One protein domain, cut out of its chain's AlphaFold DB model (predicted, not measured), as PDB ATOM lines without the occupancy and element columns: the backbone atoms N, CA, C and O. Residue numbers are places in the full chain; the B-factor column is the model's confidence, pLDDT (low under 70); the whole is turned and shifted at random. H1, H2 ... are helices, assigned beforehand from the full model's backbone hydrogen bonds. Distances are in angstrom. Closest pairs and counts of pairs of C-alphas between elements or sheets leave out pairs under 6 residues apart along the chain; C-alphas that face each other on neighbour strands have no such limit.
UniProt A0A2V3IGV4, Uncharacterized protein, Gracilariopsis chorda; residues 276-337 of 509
ATOM      1  N   THR A 276     185.507 172.843 234.803       46.28
ATOM      2  CA  THR A 276     185.037 173.118 233.436       46.28
ATOM      3  C   THR A 276     185.684 172.172 232.414       46.28
ATOM      4  O   THR A 276     186.574 171.391 232.742       46.28
ATOM      5  N   GLU A 277     185.218 172.186 231.165       51.28
ATOM      6  CA  GLU A 277     185.671 171.230 230.143       51.28
ATOM      7  C   GLU A 277     187.150 171.422 229.743       51.28
ATOM      8  O   GLU A 277     187.871 170.439 229.593       51.28
ATOM      9  N   ASP A 278     187.629 172.667 229.704       47.62
ATOM     10  CA  ASP A 278     189.017 173.036 229.377       47.62
ATOM     11  C   ASP A 278     190.002 172.663 230.512       47.62
ATOM     12  O   ASP A 278     191.063 172.065 230.299       47.62
ATOM     13  N   GLU A 279     189.587 172.886 231.767       47.94
ATOM     14  CA  GLU A 279     190.292 172.375 232.951       47.94
ATOM     15  C   GLU A 279     190.325 170.841 232.955       47.94
ATOM     16  O   GLU A 279     191.337 170.240 233.312       47.94
ATOM     17  N   ARG A 280     189.239 170.183 232.530       51.94
ATOM     18  CA  ARG A 280     189.130 168.718 232.483       51.94
ATOM     19  C   ARG A 280     190.062 168.102 231.439       51.94
ATOM     20  O   ARG A 280     190.632 167.047 231.709       51.94
ATOM     21  N   GLU A 281     190.267 168.763 230.305       56.00
ATOM     22  CA  GLU A 281     191.221 168.334 229.272       56.00
ATOM     23  C   GLU A 281     192.684 168.558 229.698       56.00
ATOM     24  O   GLU A 281     193.543 167.687 229.519       56.00
ATOM     25  N   THR A 282     192.955 169.663 230.394       57.69
ATOM     26  CA  THR A 282     194.252 169.903 231.053       57.69
ATOM     27  C   THR A 282     194.538 168.842 232.132       57.69
ATOM     28  O   THR A 282     195.639 168.300 232.234       57.69
ATOM     29  N   VAL A 283     193.525 168.469 232.917       58.47
ATOM     30  CA  VAL A 283     193.616 167.441 233.968       58.47
ATOM     31  C   VAL A 283     193.781 166.026 233.384       58.47
ATOM     32  O   VAL A 283     194.511 165.225 233.975       58.47
ATOM     33  N   ARG A 284     193.180 165.723 232.222       59.44
ATOM     34  CA  ARG A 284     193.413 164.475 231.461       59.44
ATOM     35  C   ARG A 284     194.851 164.371 230.964       59.44
ATOM     36  O   ARG A 284     195.526 163.375 231.216       59.44
ATOM     37  N   THR A 285     195.349 165.407 230.288       69.94
ATOM     38  CA  THR A 285     196.696 165.388 229.687       69.94
ATOM     39  C   THR A 285     197.810 165.221 230.730       69.94
ATOM     40  O   THR A 285     198.753 164.467 230.487       69.94
ATOM     41  N   ILE A 286     197.664 165.804 231.928       81.75
ATOM     42  CA  ILE A 286     198.595 165.591 233.053       81.75
ATOM     43  C   ILE A 286     198.604 164.124 233.527       81.75
ATOM     44  O   ILE A 286     199.673 163.552 233.747       81.75
ATOM     45  N   PHE A 287     197.437 163.486 233.682       85.88
ATOM     46  CA  PHE A 287     197.376 162.087 234.126       85.88
ATOM     47  C   PHE A 287     197.844 161.112 233.048       85.88
ATOM     48  O   PHE A 287     198.572 160.176 233.367       85.88
ATOM     49  N   ALA A 288     197.503 161.358 231.782       82.75
ATOM     50  CA  ALA A 288     197.994 160.573 230.654       82.75
ATOM     51  C   ALA A 288     199.531 160.610 230.551       82.75
ATOM     52  O   ALA A 288     200.146 159.567 230.323       82.75
ATOM     53  N   SER A 289     200.160 161.773 230.788       86.38
ATOM     54  CA  SER A 289     201.626 161.879 230.875       86.38
ATOM     55  C   SER A 289     202.170 161.047 232.038       86.38
ATOM     56  O   SER A 289     202.997 160.163 231.820       86.38
ATOM     57  N   TRP A 290     201.617 161.215 233.246       91.19
ATOM     58  CA  TRP A 290     202.043 160.448 234.423       91.19
ATOM     59  C   TRP A 290     201.903 158.926 234.227       91.19
ATOM     60  O   TRP A 290     202.817 158.179 234.577       91.19
ATOM     61  N   VAL A 291     200.802 158.453 233.629       89.12
ATOM     62  CA  VAL A 291     200.587 157.034 233.284       89.12
ATOM     63  C   VAL A 291     201.652 156.537 232.305       89.12
ATOM     64  O   VAL A 291     202.203 155.457 232.507       89.12
ATOM     65  N   LYS A 292     201.982 157.327 231.276       86.38
ATOM     66  CA  LYS A 292     203.003 156.980 230.276       86.38
ATOM     67  C   LYS A 292     204.411 156.936 230.877       86.38
ATOM     68  O   LYS A 292     205.154 155.995 230.615       86.38
ATOM     69  N   GLU A 293     204.753 157.904 231.724       89.75
ATOM     70  CA  GLU A 293     206.025 157.975 232.459       89.75
ATOM     71  C   GLU A 293     206.201 156.811 233.449       89.75
ATOM     72  O   GLU A 293     207.314 156.333 233.658       89.75
ATOM     73  N   ASN A 294     205.105 156.334 234.048       91.44
ATOM     74  CA  ASN A 294     205.124 155.316 235.103       91.44
ATOM     75  C   ASN A 294     204.653 153.931 234.622       91.44
ATOM     76  O   ASN A 294     204.405 153.056 235.456       91.44
ATOM     77  N   ARG A 295     204.567 153.707 233.298       88.25
ATOM     78  CA  ARG A 295     204.026 152.477 232.687       88.25
ATOM     79  C   ARG A 295     204.621 151.201 233.285       88.25
ATOM     80  O   ARG A 295     203.864 150.310 233.631       88.25
ATOM     81  N   VAL A 296     205.937 151.150 233.505       89.94
ATOM     82  CA  VAL A 296     206.635 149.975 234.069       89.94
ATOM     83  C   VAL A 296     206.009 149.495 235.389       89.94
ATOM     84  O   VAL A 296     205.879 148.295 235.608       89.94
ATOM     85  N   TRP A 297     205.562 150.411 236.254       89.75
ATOM     86  CA  TRP A 297     204.902 150.068 237.520       89.75
ATOM     87  C   TRP A 297     203.451 149.609 237.325       89.75
ATOM     88  O   TRP A 297     202.952 148.786 238.088       89.75
ATOM     89  N   ILE A 298     202.779 150.128 236.298       89.06
ATOM     90  CA  ILE A 298     201.414 149.750 235.915       89.06
ATOM     91  C   ILE A 298     201.423 148.347 235.289       89.06
ATOM     92  O   ILE A 298     200.640 147.492 235.699       89.06
ATOM     93  N   ASP A 299     202.362 148.081 234.377       86.00
ATOM     94  CA  ASP A 299     202.620 146.763 233.788       86.00
ATOM     95  C   ASP A 299     202.930 145.731 234.881       86.00
ATOM     96  O   ASP A 299     202.377 144.632 234.864       86.00
ATOM     97  N   LEU A 300     203.765 146.097 235.867       87.12
ATOM     98  CA  LEU A 300     204.133 145.223 236.983       87.12
ATOM     99  C   LEU A 300     202.894 144.709 237.738       87.12
ATOM    100  O   LEU A 300     202.815 143.518 238.039       87.12
ATOM    101  N   PHE A 301     201.911 145.581 237.999       87.38
ATOM    102  CA  PHE A 301     200.660 145.204 238.660       87.38
ATOM    103  C   PHE A 301     199.876 144.153 237.871       87.38
ATOM    104  O   PHE A 301     199.511 143.120 238.431       87.38
ATOM    105  N   TYR A 302     199.640 144.405 236.580       82.19
ATOM    106  CA  TYR A 302     198.786 143.549 235.755       82.19
ATOM    107  C   TYR A 302     199.467 142.252 235.295       82.19
ATOM    108  O   TYR A 302     198.768 141.264 235.087       82.19
ATOM    109  N   LYS A 303     200.801 142.222 235.161       83.56
ATOM    110  CA  LYS A 303     201.551 141.028 234.720       83.56
ATOM    111  C   LYS A 303     201.957 140.092 235.858       83.56
ATOM    112  O   LYS A 303     202.070 138.893 235.639       83.56
ATOM    113  N   HIS A 304     202.188 140.619 237.063       83.06
ATOM    114  CA  HIS A 304     202.734 139.841 238.185       83.06
ATOM    115  C   HIS A 304     201.809 139.791 239.411       83.06
ATOM    116  O   HIS A 304     202.268 139.502 240.514       83.06
ATOM    117  N   ASN A 305     200.509 140.070 239.233       78.94
ATOM    118  CA  ASN A 305     199.475 139.990 240.277       78.94
ATOM    119  C   ASN A 305     199.831 140.742 241.581       78.94
ATOM    120  O   ASN A 305     199.482 140.316 242.686       78.94
ATOM    121  N   VAL A 306     200.547 141.867 241.466       88.88
ATOM    122  CA  VAL A 306     201.079 142.607 242.621       88.88
ATOM    123  C   VAL A 306     199.932 143.125 243.489       88.88
ATOM    124  O   VAL A 306     198.945 143.662 242.995       88.88
ATOM    125  N   THR A 307     200.044 143.003 244.812       91.31
ATOM    126  CA  THR A 307     198.958 143.435 245.704       91.31
ATOM    127  C   THR A 307     198.794 144.960 245.710       91.31
ATOM    128  O   THR A 307     199.754 145.720 245.559       91.31
ATOM    129  N   GLN A 308     197.571 145.437 245.974       90.50
ATOM    130  CA  GLN A 308     197.303 146.880 246.092       90.50
ATOM    131  C   GLN A 308     198.149 147.550 247.191       90.50
ATOM    132  O   GLN A 308     198.436 148.739 247.096       90.50
ATOM    133  N   VAL A 309     198.567 146.798 248.219       92.38
ATOM    134  CA  VAL A 309     199.451 147.283 249.291       92.38
ATOM    135  C   VAL A 309     200.834 147.609 248.731       92.38
ATOM    136  O   VAL A 309     201.285 148.743 248.864       92.38
ATOM    137  N   VAL A 310     201.454 146.665 248.015       93.12
ATOM    138  CA  VAL A 310     202.765 146.876 247.377       93.12
ATOM    139  C   VAL A 310     202.696 148.008 246.347       93.12
ATOM    140  O   VAL A 310     203.596 148.844 246.304       93.12
ATOM    141  N   MET A 311     201.597 148.127 245.593       94.19
ATOM    142  CA  MET A 311     201.401 149.268 244.687       94.19
ATOM    143  C   MET A 311     201.289 150.612 245.415       94.19
ATOM    144  O   MET A 311     201.832 151.603 244.929       94.19
ATOM    145  N   ASN A 312     200.648 150.679 246.586       93.50
ATOM    146  CA  ASN A 312     200.619 151.905 247.392       93.50
ATOM    147  C   ASN A 312     202.029 152.316 247.851       93.50
ATOM    148  O   ASN A 312     202.340 153.506 247.871       93.50
ATOM    149  N   ASP A 313     202.893 151.353 248.181       94.75
ATOM    150  CA  ASP A 313     204.274 151.623 248.593       94.75
ATOM    151  C   ASP A 313     205.195 151.964 247.413       94.75
ATOM    152  O   ASP A 313     205.996 152.894 247.523       94.75
ATOM    153  N   ILE A 314     205.009 151.349 246.241       93.44
ATOM    154  CA  ILE A 314     205.639 151.792 244.984       93.44
ATOM    155  C   ILE A 314     205.250 153.249 244.680       93.44
ATOM    156  O   ILE A 314     206.127 154.091 244.486       93.44
ATOM    157  N   LEU A 315     203.955 153.583 244.730       92.81
ATOM    158  CA  LEU A 315     203.446 154.944 244.517       92.81
ATOM    159  C   LEU A 315     204.013 155.970 245.518       92.81
ATOM    160  O   LEU A 315     204.250 157.128 245.160       92.81
ATOM    161  N   ARG A 316     204.253 155.562 246.770       92.69
ATOM    162  CA  ARG A 316     204.952 156.385 247.771       92.69
ATOM    163  C   ARG A 316     206.416 156.593 247.379       92.69
ATOM    164  O   ARG A 316     206.838 157.744 247.302       92.69
ATOM    165  N   ASN A 317     207.141 155.515 247.074       93.56
ATOM    166  CA  ASN A 317     208.577 155.520 246.774       93.56
ATOM    167  C   ASN A 317     208.934 156.323 245.512       93.56
ATOM    168  O   ASN A 317     209.911 157.070 245.522       93.56
ATOM    169  N   ILE A 318     208.122 156.243 244.453       91.12
ATOM    170  CA  ILE A 318     208.304 157.042 243.223       91.12
ATOM    171  C   ILE A 318     207.821 158.497 243.372       91.12
ATOM    172  O   ILE A 318     207.773 159.242 242.398       91.12
ATOM    173  N   ASN A 319     207.434 158.909 244.584       89.81
ATOM    174  CA  ASN A 319     206.857 160.215 244.902       89.81
ATOM    175  C   ASN A 319     205.603 160.592 244.083       89.81
ATOM    176  O   ASN A 319     205.272 161.772 243.996       89.81
ATOM    177  N   SER A 320     204.841 159.614 243.579       88.69
ATOM    178  CA  SER A 320     203.630 159.850 242.774       88.69
ATOM    179  C   SER A 320     202.646 160.812 243.463       88.69
ATOM    180  O   SER A 320     202.444 160.681 244.676       88.69
ATOM    181  N   PRO A 321     201.980 161.733 242.739       87.69
ATOM    182  CA  PRO A 321     200.881 162.523 243.301       87.69
ATOM    183  C   PRO A 321     199.706 161.636 243.754       87.69
ATOM    184  O   PRO A 321     198.952 162.014 244.649       87.69
ATOM    185  N   TYR A 322     199.573 160.425 243.204       88.69
ATOM    186  CA  TYR A 322     198.557 159.451 243.595       88.69
ATOM    187  C   TYR A 322     199.132 158.493 244.639       88.69
ATOM    188  O   TYR A 322     199.892 157.595 244.303       88.69
ATOM    189  N   LYS A 323     198.766 158.647 245.918       86.19
ATOM    190  CA  LYS A 323     199.256 157.782 247.018       86.19
ATOM    191  C   LYS A 323     198.432 156.501 247.243       86.19
ATOM    192  O   LYS A 323     198.671 155.790 248.215       86.19
ATOM    193  N   CYS A 324     197.454 156.227 246.380       90.56
ATOM    194  CA  CYS A 324     196.561 155.073 246.469       90.56
ATOM    195  C   CYS A 324     196.326 154.468 245.080       90.56
ATOM    196  O   CYS A 324     195.850 155.154 244.171       90.56
ATOM    197  N   TRP A 325     196.611 153.175 244.921       92.06
ATOM    198  CA  TRP A 325     196.461 152.456 243.655       92.06
ATOM    199  C   TRP A 325     195.008 152.417 243.173       92.06
ATOM    200  O   TRP A 325     194.743 152.621 241.991       92.06
ATOM    201  N   LYS A 326     194.041 152.292 244.092       88.62
ATOM    202  CA  LYS A 326     192.607 152.373 243.765       88.62
ATOM    203  C   LYS A 326     192.231 153.715 243.118       88.62
ATOM    204  O   LYS A 326     191.382 153.739 242.231       88.62
ATOM    205  N   THR A 327     192.879 154.815 243.514       90.19
ATOM    206  CA  THR A 327     192.684 156.138 242.897       90.19
ATOM    207  C   THR A 327     193.280 156.195 241.490       90.19
ATOM    208  O   THR A 327     192.653 156.766 240.602       90.19
ATOM    209  N   VAL A 328     194.442 155.568 241.262       90.25
ATOM    210  CA  VAL A 328     195.034 155.441 239.917       90.25
ATOM    211  C   VAL A 328     194.103 154.648 239.000       90.25
ATOM    212  O   VAL A 328     193.707 155.163 237.960       90.25
ATOM    213  N   VAL A 329     193.684 153.445 239.408       88.19
ATOM    214  CA  VAL A 329     192.805 152.572 238.606       88.19
ATOM    215  C   VAL A 329     191.461 153.246 238.311       88.19
ATOM    216  O   VAL A 329     191.051 153.294 237.155       88.19
ATOM    217  N   SER A 330     190.808 153.849 239.312       84.50
ATOM    218  CA  SER A 330     189.562 154.606 239.107       84.50
ATOM    219  C   SER A 330     189.740 155.739 238.089       84.50
ATOM    220  O   SER A 330     188.897 155.919 237.211       84.50
ATOM    221  N   ARG A 331     190.864 156.463 238.144       86.69
ATOM    222  CA  ARG A 331     191.157 157.540 237.194       86.69
ATOM    223  C   ARG A 331     191.482 157.018 235.789       86.69
ATOM    224  O   ARG A 331     191.035 157.631 234.824       86.69
ATOM    225  N   MET A 332     192.143 155.861 235.660       84.69
ATOM    226  CA  MET A 332     192.316 155.163 234.376       84.69
ATOM    227  C   MET A 332     190.964 154.779 233.756       84.69
ATOM    228  O   MET A 332     190.737 155.076 232.585       84.69
ATOM    229  N   CYS A 333     190.047 154.172 234.519       78.56
ATOM    230  CA  CYS A 333     188.714 153.787 234.027       78.56
ATOM    231  C   CYS A 333     187.895 154.994 233.541       78.56
ATOM    232  O   CYS A 333     187.259 154.924 232.487       78.56
ATOM    233  N   ARG A 334     187.963 156.109 234.275       79.75
ATOM    234  CA  ARG A 334     187.265 157.353 233.939       79.75
ATOM    235  C   ARG A 334     187.846 158.054 232.712       79.75
ATOM    236  O   ARG A 334     187.109 158.508 231.846       79.75
ATOM    237  N   GLU A 335     189.172 158.165 232.616       78.25
ATOM    238  CA  GLU A 335     189.820 158.938 231.543       78.25
ATOM    239  C   GLU A 335     189.984 158.150 230.236       78.25
ATOM    240  O   GLU A 335     190.037 158.752 229.168       78.25
ATOM    241  N   SER A 336     189.936 156.816 230.293       72.62
ATOM    242  CA  SER A 336     189.757 155.962 229.107       72.62
ATOM    243  C   SER A 336     188.317 155.932 228.570       72.62
ATOM    244  O   SER A 336     188.088 155.400 227.484       72.62
ATOM    245  N   GLY A 337     187.340 156.471 229.313       71.06
ATOM    246  CA  GLY A 337     185.914 156.356 228.987       71.06
ATOM    247  C   GLY A 337     185.360 154.931 229.124       71.06
ATOM    248  O   GLY A 337     184.287 154.644 228.598       71.06
TER     249      GLY A 337
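This is residues 276 to 337 of the 509 residues of an uncharacterized protein of Gracilariopsis chorda (UniProt A0A2V3IGV4). One long helix, H1, and three shorter ones make a loosely closed ring: H2 follows at the far end of H1, H3 folds back beside H2, and H4 starts with Trp 325 at H3, about perpendicular to it, and runs away from it back to H1, where its last residue, Glu 335, comes near Arg 284. The printed part has 62 residues with four named helices, H1 to H4 in order, and no named strand; the class is all helix. It is compact, with a radius of gyration of the C-alphas of 12.1 A, and elongated, spanning 36 by 23 by 18 A.

H1, residues 277 to 293, begins at C-alpha (185.671, 171.230, 230.143) and measures 24.4 A. H2 is residues 295 to 303, 11.9 A; H3 residues 308 to 317, 14.2 A; H4 residues 325 to 335, 15.3 A, ending at C-alpha (189.820, 158.938, 231.543).

H1 and H2 are close but not clearly touching, about perpendicular at 74 degrees; their closest C-alphas, Val 291 and Ile 298, are 7.8 A apart. H2 and H3 are close but not clearly touching, at a shallow tilt of 16 degrees, opposite ways; closest are the C-alphas of Phe 301 and Met 311, 7.3 A. H3 and H4 touch, about perpendicular at 89 degrees, closest at the C-alphas of Asn 312 and Trp 325, 5.6 A. H4 and H1 are close but not clearly touching, with the C-alphas of Glu 335 and Arg 284 closest at 6.6 A. H1 and H3 are apart, as are H2 and H4. In H1, H2, H3 and H4 every O i to N i+4 pair is within hydrogen-bond range.

The farthest C-alphas, Thr 276 and His 304, are 38.0 A apart. The printed part has no cut and no long link. Residues 276 to 285 have pLDDT under 70.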